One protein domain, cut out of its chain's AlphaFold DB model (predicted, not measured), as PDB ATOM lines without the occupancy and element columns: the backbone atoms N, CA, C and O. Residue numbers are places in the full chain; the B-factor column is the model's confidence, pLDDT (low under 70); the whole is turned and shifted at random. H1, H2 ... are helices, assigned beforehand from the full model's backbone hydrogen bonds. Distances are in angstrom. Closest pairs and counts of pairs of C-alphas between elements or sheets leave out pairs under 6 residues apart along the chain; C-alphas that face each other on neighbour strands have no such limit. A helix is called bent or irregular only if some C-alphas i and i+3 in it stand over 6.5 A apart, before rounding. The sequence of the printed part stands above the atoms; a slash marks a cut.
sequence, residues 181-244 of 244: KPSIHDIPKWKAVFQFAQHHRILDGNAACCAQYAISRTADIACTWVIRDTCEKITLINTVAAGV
ATOM      1  N   LYS A 181     -24.460 -11.177  -9.283       92.56
ATOM      2  CA  LYS A 181     -24.210 -12.569  -9.658       92.56
ATOM      3  C   LYS A 181     -25.239 -13.474  -8.957       92.56
ATOM      4  O   LYS A 181     -25.334 -13.410  -7.733       92.56
ATOM      5  N   PRO A 182     -25.980 -14.326  -9.690       93.50
ATOM      6  CA  PRO A 182     -26.944 -15.230  -9.076       93.50
ATOM      7  C   PRO A 182     -26.241 -16.329  -8.270       93.50
ATOM      8  O   PRO A 182     -25.117 -16.730  -8.585       93.50
ATOM      9  N   SER A 183     -26.931 -16.845  -7.253       93.00
ATOM     10  CA  SER A 183     -26.505 -18.046  -6.532       93.00
ATOM     11  C   SER A 183     -26.695 -19.298  -7.392       93.00
ATOM     12  O   SER A 183     -27.599 -19.359  -8.228       93.00
ATOM     13  N   ILE A 184     -25.898 -20.341  -7.142       91.50
ATOM     14  CA  ILE A 184     -26.018 -21.647  -7.816       91.50
ATOM     15  C   ILE A 184     -27.439 -22.214  -7.671       91.50
ATOM     16  O   ILE A 184     -28.001 -22.752  -8.625       91.50
ATOM     17  N   HIS A 185     -28.057 -22.036  -6.499       93.19
ATOM     18  CA  HIS A 185     -29.417 -22.509  -6.221       93.19
ATOM     19  C   HIS A 185     -30.500 -21.780  -7.034       93.19
ATOM     20  O   HIS A 185     -31.597 -22.309  -7.215       93.19
ATOM     21  N   ASP A 186     -30.188 -20.595  -7.559       94.94
ATOM     22  CA  ASP A 186     -31.111 -19.767  -8.333       94.94
ATOM     23  C   ASP A 186     -31.010 -20.007  -9.841       94.94
ATOM     24  O   ASP A 186     -31.910 -19.618 -10.586       94.94
ATOM     25  N   ILE A 187     -29.958 -20.686 -10.310       94.81
ATOM     26  CA  ILE A 187     -29.742 -20.963 -11.737       94.81
ATOM     27  C   ILE A 187     -30.951 -21.669 -12.379       94.81
ATOM     28  O   ILE A 187     -31.407 -21.203 -13.427       94.81
ATOM     29  N   PRO A 188     -31.537 -22.736 -11.789       95.88
ATOM     30  CA  PRO A 188     -32.713 -23.381 -12.375       95.88
ATOM     31  C   PRO A 188     -33.920 -22.440 -12.474       95.88
ATOM     32  O   PRO A 188     -34.652 -22.481 -13.463       95.88
ATOM     33  N   LYS A 189     -34.105 -21.557 -11.483       96.69
ATOM     34  CA  LYS A 189     -35.198 -20.578 -11.471       96.69
ATOM     35  C   LYS A 189     -35.005 -19.544 -12.582       96.69
ATOM     36  O   LYS A 189     -35.931 -19.290 -13.343       96.69
ATOM     37  N   TRP A 190     -33.792 -19.015 -12.750       96.94
ATOM     38  CA  TRP A 190     -33.478 -18.093 -13.845       96.94
ATOM     39  C   TRP A 190     -33.688 -18.730 -15.218       96.94
ATOM     40  O   TRP A 190     -34.269 -18.100 -16.101       96.94
ATOM     41  N   LYS A 191     -33.291 -19.997 -15.396       96.06
ATOM     42  CA  LYS A 191     -33.576 -20.733 -16.638       96.06
ATOM     43  C   LYS A 191     -35.075 -20.849 -16.896       96.06
ATOM     44  O   LYS A 191     -35.492 -20.598 -18.023       96.06
ATOM     45  N   ALA A 192     -35.879 -21.150 -15.876       96.75
ATOM     46  CA  ALA A 192     -37.335 -21.184 -16.007       96.75
ATOM     47  C   ALA A 192     -37.912 -19.811 -16.405       96.75
ATOM     48  O   ALA A 192     -38.773 -19.743 -17.281       96.75
ATOM     49  N   VAL A 193     -37.393 -18.714 -15.838       97.19
ATOM     50  CA  VAL A 193     -37.792 -17.347 -16.220       97.19
ATOM     51  C   VAL A 193     -37.485 -17.063 -17.689       97.19
ATOM     52  O   VAL A 193     -38.353 -16.587 -18.422       97.19
ATOM     53  N   PHE A 194     -36.279 -17.392 -18.155       96.81
ATOM     54  CA  PHE A 194     -35.906 -17.183 -19.554       96.81
ATOM     55  C   PHE A 194     -36.686 -18.084 -20.516       96.81
ATOM     56  O   PHE A 194     -37.105 -17.613 -21.572       96.81
ATOM     57  N   GLN A 195     -36.935 -19.344 -20.153       96.25
ATOM     58  CA  GLN A 195     -37.760 -20.262 -20.944       96.25
ATOM     59  C   GLN A 195     -39.189 -19.743 -21.087       96.25
ATOM     60  O   GLN A 195     -39.729 -19.724 -22.192       96.25
ATOM     61  N   PHE A 196     -39.779 -19.263 -19.991       97.00
ATOM     62  CA  PHE A 196     -41.092 -18.633 -20.015       97.00
ATOM     63  C   PHE A 196     -41.104 -17.410 -20.941       97.00
ATOM     64  O   PHE A 196     -41.949 -17.295 -21.830       97.00
ATOM     65  N   ALA A 197     -40.122 -16.518 -20.788       96.38
ATOM     66  CA  ALA A 197     -40.027 -15.309 -21.594       96.38
ATOM     67  C   ALA A 197     -39.827 -15.611 -23.093       96.38
ATOM     68  O   ALA A 197     -40.381 -14.906 -23.938       96.38
ATOM     69  N   GLN A 198     -39.095 -16.678 -23.427       93.38
ATOM     70  CA  GLN A 198     -38.928 -17.166 -24.797       93.38
ATOM     71  C   GLN A 198     -40.232 -17.757 -25.350       93.38
ATOM     72  O   GLN A 198     -40.646 -17.395 -26.452       93.38
ATOM     73  N   HIS A 199     -40.906 -18.622 -24.585       95.31
ATOM     74  CA  HIS A 199     -42.151 -19.276 -24.996       95.31
ATOM     75  C   HIS A 199     -43.252 -18.257 -25.323       95.31
ATOM     76  O   HIS A 199     -43.909 -18.354 -26.359       95.31
ATOM     77  N   HIS A 200     -43.390 -17.218 -24.494       95.31
ATOM     78  CA  HIS A 200     -44.380 -16.152 -24.679       95.31
ATOM     79  C   HIS A 200     -43.897 -14.985 -25.560       95.31
ATOM     80  O   HIS A 200     -44.611 -13.984 -25.698       95.31
ATOM     81  N   ARG A 201     -42.704 -15.095 -26.172       94.44
ATOM     82  CA  ARG A 201     -42.083 -14.058 -27.021       94.44
ATOM     83  C   ARG A 201     -42.070 -12.683 -26.343       94.44
ATOM     84  O   ARG A 201     -42.513 -11.692 -26.917       94.44
ATOM     85  N   ILE A 202     -41.671 -12.644 -25.072       95.75
ATOM     86  CA  ILE A 202     -41.641 -11.417 -24.259       95.75
ATOM     87  C   ILE A 202     -40.391 -10.591 -24.564       95.75
ATOM     88  O   ILE A 202     -40.451  -9.361 -24.542       95.75
ATOM     89  N   LEU A 203     -39.269 -11.268 -24.823       94.06
ATOM     90  CA  LEU A 203     -37.982 -10.650 -25.127       94.06
ATOM     91  C   LEU A 203     -37.740 -10.632 -26.632       94.06
ATOM     92  O   LEU A 203     -38.039 -11.613 -27.310       94.06
ATOM     93  N   ASP A 204     -37.102  -9.564 -27.106       91.12
ATOM     94  CA  ASP A 204     -36.757  -9.358 -28.513       91.12
ATOM     95  C   ASP A 204     -35.278  -8.959 -28.673       91.12
ATOM     96  O   ASP A 204     -34.617  -8.520 -27.724       91.12
ATOM     97  N   GLY A 205     -34.748  -9.104 -29.893       92.06
ATOM     98  CA  GLY A 205     -33.398  -8.667 -30.265       92.06
ATOM     99  C   GLY A 205     -32.296  -9.274 -29.389       92.06
ATOM    100  O   GLY A 205     -32.293 -10.473 -29.109       92.06
ATOM    101  N   ASN A 206     -31.363  -8.434 -28.925       94.19
ATOM    102  CA  ASN A 206     -30.213  -8.892 -28.138       94.19
ATOM    103  C   ASN A 206     -30.625  -9.613 -26.848       94.19
ATOM    104  O   ASN A 206     -29.974 -10.575 -26.445       94.19
ATOM    105  N   ALA A 207     -31.721  -9.183 -26.219       94.56
ATOM    106  CA  ALA A 207     -32.218  -9.812 -25.004       94.56
ATOM    107  C   ALA A 207     -32.703 -11.245 -25.254       94.56
ATOM    108  O   ALA A 207     -32.416 -12.130 -24.449       94.56
ATOM    109  N   ALA A 208     -33.385 -11.485 -26.378       94.44
ATOM    110  CA  ALA A 208     -33.818 -12.823 -26.772       94.44
ATOM    111  C   ALA A 208     -32.616 -13.748 -27.021       94.44
ATOM    112  O   ALA A 208     -32.588 -14.865 -26.503       94.44
ATOM    113  N   CYS A 209     -31.588 -13.257 -27.724       94.56
ATOM    114  CA  CYS A 209     -30.341 -13.998 -27.931       94.56
ATOM    115  C   CYS A 209     -29.648 -14.352 -26.606       94.56
ATOM    116  O   CYS A 209     -29.248 -15.499 -26.402       94.56
ATOM    117  N   CYS A 210     -29.539 -13.398 -25.675       95.38
ATOM    118  CA  CYS A 210     -28.910 -13.648 -24.377       95.38
ATOM    119  C   CYS A 210     -29.715 -14.616 -23.504       95.38
ATOM    120  O   CYS A 210     -29.123 -15.468 -22.846       95.38
ATOM    121  N   ALA A 211     -31.047 -14.538 -23.530       94.88
ATOM    122  CA  ALA A 211     -31.905 -15.492 -22.835       94.88
ATOM    123  C   ALA A 211     -31.759 -16.911 -23.412       94.88
ATOM    124  O   ALA A 211     -31.601 -17.866 -22.654       94.88
ATOM    125  N   GLN A 212     -31.727 -17.065 -24.740       93.69
ATOM    126  CA  GLN A 212     -31.503 -18.363 -25.388       93.69
ATOM    127  C   GLN A 212     -30.138 -18.966 -25.018       93.69
ATOM    128  O   GLN A 212     -30.048 -20.150 -24.669       93.69
ATOM    129  N   TYR A 213     -29.091 -18.137 -25.032       94.50
ATOM    130  CA  TYR A 213     -27.754 -18.532 -24.596       94.50
ATOM    131  C   TYR A 213     -27.736 -18.965 -23.121       94.50
ATOM    132  O   TYR A 213     -27.185 -20.019 -22.806       94.50
ATOM    133  N   ALA A 214     -28.408 -18.227 -22.230       93.56
ATOM    134  CA  ALA A 214     -28.528 -18.590 -20.816       93.56
ATOM    135  C   ALA A 214     -29.192 -19.964 -20.605       93.56
ATOM    136  O   ALA A 214     -28.812 -20.711 -19.701       93.56
ATOM    137  N   ILE A 215     -30.172 -20.321 -21.440       92.56
ATOM    138  CA  ILE A 215     -30.895 -21.594 -21.333       92.56
ATOM    139  C   ILE A 215     -30.019 -22.767 -21.789       92.56
ATOM    140  O   ILE A 215     -29.903 -23.762 -21.066       92.56
ATOM    141  N   SER A 216     -29.419 -22.657 -22.979       86.44
ATOM    142  CA  SER A 216     -28.887 -23.816 -23.715       86.44
ATOM    143  C   SER A 216     -27.395 -23.765 -24.064       86.44
ATOM    144  O   SER A 216     -26.872 -24.762 -24.554       86.44
ATOM    145  N   ARG A 217     -26.690 -22.650 -23.806       80.25
ATOM    146  CA  ARG A 217     -25.311 -22.326 -24.262       80.25
ATOM    147  C   ARG A 217     -25.086 -22.363 -25.774       80.25
ATOM    148  O   ARG A 217     -24.097 -21.826 -26.258       80.25
ATOM    149  N   THR A 218     -25.996 -22.966 -26.519       70.44
ATOM    150  CA  THR A 218     -26.095 -22.894 -27.965       70.44
ATOM    151  C   THR A 218     -27.145 -21.852 -28.323       70.44
ATOM    152  O   THR A 218     -28.097 -21.602 -27.587       70.44
ATOM    153  N   ALA A 219     -26.958 -21.184 -29.450       67.62
ATOM    154  CA  ALA A 219     -27.969 -20.296 -29.988       67.62
ATOM    155  C   ALA A 219     -27.939 -20.357 -31.505       67.62
ATOM    156  O   ALA A 219     -27.012 -20.914 -32.097       67.62
ATOM    157  N   ASP A 220     -28.965 -19.773 -32.109       77.56
ATOM    158  CA  ASP A 220     -29.024 -19.588 -33.549       77.56
ATOM    159  C   ASP A 220     -27.765 -18.856 -34.053       77.56
ATOM    160  O   ASP A 220     -27.198 -18.004 -33.357       77.56
ATOM    161  N   ILE A 221     -27.347 -19.158 -35.281       77.06
ATOM    162  CA  ILE A 221     -26.241 -18.493 -35.983       77.06
ATOM    163  C   ILE A 221     -26.468 -16.973 -35.999       77.06
ATOM    164  O   ILE A 221     -25.530 -16.192 -35.842       77.06
ATOM    165  N   ALA A 222     -27.729 -16.540 -36.103       81.94
ATOM    166  CA  ALA A 222     -28.097 -15.126 -36.040       81.94
ATOM    167  C   ALA A 222     -27.699 -14.438 -34.714       81.94
ATOM    168  O   ALA A 222     -27.455 -13.233 -34.692       81.94
ATOM    169  N   CYS A 223     -27.584 -15.191 -33.616       90.69
ATOM    170  CA  CYS A 223     -27.225 -14.680 -32.294       90.69
ATOM    171  C   CYS A 223     -25.724 -14.774 -31.977       90.69
ATOM    172  O   CYS A 223     -25.301 -14.262 -30.939       90.69
ATOM    173  N   THR A 224     -24.902 -15.395 -32.834       89.44
ATOM    174  CA  THR A 224     -23.488 -15.683 -32.527       89.44
ATOM    175  C   THR A 224     -22.692 -14.431 -32.143       89.44
ATOM    176  O   THR A 224     -21.999 -14.431 -31.125       89.44
ATOM    177  N   TRP A 225     -22.825 -13.340 -32.903       90.56
ATOM    178  CA  TRP A 225     -22.109 -12.091 -32.612       90.56
ATOM    179  C   TRP A 225     -22.617 -11.414 -31.341       90.56
ATOM    180  O   TRP A 225     -21.821 -10.963 -30.523       90.56
ATOM    181  N   VAL A 226     -23.936 -11.411 -31.122       92.88
ATOM    182  CA  VAL A 226     -24.540 -10.842 -29.907       92.88
ATOM    183  C   VAL A 226     -24.036 -11.570 -28.661       92.88
ATOM    184  O   VAL A 226     -23.737 -10.933 -27.652       92.88
ATOM    185  N   ILE A 227     -23.904 -12.894 -28.728       91.44
ATOM    186  CA  ILE A 227     -23.444 -13.697 -27.594       91.44
ATOM    187  C   ILE A 227     -22.030 -13.314 -27.194       91.44
ATOM    188  O   ILE A 227     -21.802 -12.931 -26.046       91.44
ATOM    189  N   ARG A 228     -21.116 -13.344 -28.160       90.31
ATOM    190  CA  ARG A 228     -19.702 -13.067 -27.926       90.31
ATOM    191  C   ARG A 228     -19.455 -11.611 -27.528       90.31
ATOM    192  O   ARG A 228     -18.657 -11.317 -26.639       90.31
ATOM    193  N   ASP A 229     -20.140 -10.677 -28.180       91.88
ATOM    194  CA  ASP A 229     -19.856  -9.257 -27.991       91.88
ATOM    195  C   ASP A 229     -20.608  -8.671 -26.782       91.88
ATOM    196  O   ASP A 229     -20.130  -7.693 -26.197       91.88
ATOM    197  N   THR A 230     -21.735  -9.280 -26.377       93.38
ATOM    198  CA  THR A 230     -22.624  -8.795 -25.304       93.38
ATOM    199  C   THR A 230     -22.915  -9.849 -24.228       93.38
ATOM    200  O   THR A 230     -22.576  -9.630 -23.067       93.38
ATOM    201  N   CYS A 231     -23.547 -10.978 -24.568       93.44
ATOM    202  CA  CYS A 231     -24.147 -11.875 -23.568       93.44
ATOM    203  C   CYS A 231     -23.137 -12.514 -22.604       93.44
ATOM    204  O   CYS A 231     -23.421 -12.619 -21.413       93.44
ATOM    205  N   GLU A 232     -21.951 -12.896 -23.083       93.06
ATOM    206  CA  GLU A 232     -20.886 -13.483 -22.251       93.06
ATOM    207  C   GLU A 232     -20.323 -12.502 -21.210       93.06
ATOM    208  O   GLU A 232     -19.809 -12.919 -20.172       93.06
ATOM    209  N   LYS A 233     -20.453 -11.192 -21.455       94.62
ATOM    210  CA  LYS A 233     -19.993 -10.132 -20.544       94.62
ATOM    211  C   LYS A 233     -21.016  -9.804 -19.460       94.62
ATOM    212  O   LYS A 233     -20.679  -9.122 -18.496       94.62
ATOM    213  N   ILE A 234     -22.256 -10.268 -19.613       95.62
ATOM    214  CA  ILE A 234     -23.319 -10.043 -18.639       95.62
ATOM    215  C   ILE A 234     -23.221 -11.122 -17.561       95.62
ATOM    216  O   ILE A 234     -23.448 -12.301 -17.824       95.62
ATOM    217  N   THR A 235     -22.923 -10.712 -16.331       94.69
ATOM    218  CA  THR A 235     -22.675 -11.578 -15.177       94.69
ATOM    219  C   THR A 235     -23.835 -12.534 -14.926       94.69
ATOM    220  O   THR A 235     -23.603 -13.736 -14.816       94.69
ATOM    221  N   LEU A 236     -25.077 -12.034 -14.894       94.94
ATOM    222  CA  LEU A 236     -26.274 -12.867 -14.740       94.94
ATOM    223  C   LEU A 236     -26.347 -13.949 -15.827       94.94
ATOM    224  O   LEU A 236     -26.436 -15.135 -15.524       94.94
ATOM    225  N   ILE A 237     -26.272 -13.537 -17.093       95.31
ATOM    226  CA  ILE A 237     -26.445 -14.415 -18.254       95.31
ATOM    227  C   ILE A 237     -25.345 -15.470 -18.313       95.31
ATOM    228  O   ILE A 237     -25.641 -16.655 -18.445       95.31
ATOM    229  N   ASN A 238     -24.084 -15.063 -18.171       93.50
ATOM    230  CA  ASN A 238     -22.950 -15.973 -18.260       93.50
ATOM    231  C   ASN A 238     -22.929 -16.982 -17.101       93.50
ATOM    232  O   ASN A 238     -22.641 -18.157 -17.311       93.50
ATOM    233  N   THR A 239     -23.303 -16.553 -15.892       93.75
ATOM    234  CA  THR A 239     -23.381 -17.430 -14.711       93.75
ATOM    235  C   THR A 239     -24.488 -18.479 -14.885       93.75
ATOM    236  O   THR A 239     -24.256 -19.673 -14.696       93.75
ATOM    237  N   VAL A 240     -25.673 -18.065 -15.352       94.12
ATOM    238  CA  VAL A 240     -26.787 -18.986 -15.647       94.12
ATOM    239  C   VAL A 240     -26.433 -19.957 -16.782       94.12
ATOM    240  O   VAL A 240     -26.757 -21.145 -16.695       94.12
ATOM    241  N   ALA A 241     -25.745 -19.474 -17.821       92.50
ATOM    242  CA  ALA A 241     -25.289 -20.291 -18.942       92.50
ATOM    243  C   ALA A 241     -24.254 -21.339 -18.503       92.50
ATOM    244  O   ALA A 241     -24.351 -22.503 -18.894       92.50
ATOM    245  N   ALA A 242     -23.276 -20.940 -17.687       89.69
ATOM    246  CA  ALA A 242     -22.215 -21.816 -17.203       89.69
ATOM    247  C   ALA A 242     -22.732 -22.888 -16.233       89.69
ATOM    248  O   ALA A 242     -22.212 -24.002 -16.241       89.69
ATOM    249  N   GLY A 243     -23.761 -22.575 -15.438       80.62
ATOM    250  CA  GLY A 243     -24.268 -23.483 -14.411       80.62
ATOM    251  C   GLY A 243     -23.392 -23.537 -13.152       80.62
ATOM    252  O   GLY A 243     -23.417 -24.556 -12.465       80.62
ATOM    253  N   VAL A 244     -22.604 -22.484 -12.887       58.91
ATOM    254  CA  VAL A 244     -21.561 -22.415 -11.840       58.91
ATOM    255  C   VAL A 244     -21.670 -21.129 -11.034       58.91
ATOM    256  O   VAL A 244     -21.924 -20.078 -11.657       58.91
TER     257      VAL A 244
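This is residues 181 to 244 of the 244 residues of an uncharacterized protein of Oesophagostomum dentatum (UniProt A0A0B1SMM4). Four short helices cross one another in a compact cluster with H2 in its middle: H1, H2 and H4 touch pairwise, their centres making a triangle, and H3 packs on H2 alone, on the side away from H1. H1, the longest helix, runs slantwise past H2, and H4 crosses near its first half. The printed part has 64 residues with four named helices, H1, H2, H3 and H4 in that order along the chain, and no named strand; the class is all helix. It is compact, with a radius of gyration of the C-alphas of 10.7 A, and the C-alphas span 31 by 25 by 15 A.

H1, residues 184 to 199, touches H2, residues 205 to 216, with its residues 191 to 198 alone. The closest C-alphas of the two are those of Phe 194 and Ala 211, 5.4 A apart, and the lines stand at a steep tilt of 51 degrees, opposite ways. H2 is the hub, touching the three other helices. H3, residues 221 to 229, touches H2, with the C-alphas of Cys 209 and Cys 223 closest at 5.4 A, and is about perpendicular to it at 88 degrees. H4, residues 235 to 242, touches H2 at a steep tilt of 39 degrees, the same way; the closest C-alphas, those of Ala 214 and Ala 241, are 4.1 A apart. H1 touches H4 with residues 187 to 191 alone, about perpendicular at 86 degrees, the closest C-alphas being those of Ile 187 and Val 240 at 5.3 A. H3 is apart from H1 and from H4. The helix packing is mostly crossed: of the four pairs that touch, 0 are at a shallow tilt. Every O i to N i+4 pair is within hydrogen-bond range in H2 and H4, against 10 of 12 in H1 and 3 of 5 in H3.

H1 begins at C-alpha 184, at (-26.018, -21.647, -7.816), and is 23.7 A long from first to last C-alpha. It is irregular, with C-alphas 185 and 188 7.0 A apart. H2 begins at C-alpha 205, at (-33.398, -8.667, -30.265), and is 17.1 A long. H3, from Ile 221 to Asp 229, is 13.8 A long and also irregular, with C-alphas 222 and 225 7.5 A apart. H4 is 10.4 A long and ends at C-alpha 242, at (-22.215, -21.816, -17.203).

The two C-alphas farthest apart are those of His 185 and Ala 222, at 30.7 A. The C-alphas of Lys 181 and Val 244, the first and last printed, are 10.4 A apart, and Val 244 is the chain's last residue. The printed part has no cut, and the links H1 to H2, H2 to H3 and H3 to H4 are tight. The mean pLDDT of the printed part is 91.4; residues 219 and 244 are under 70.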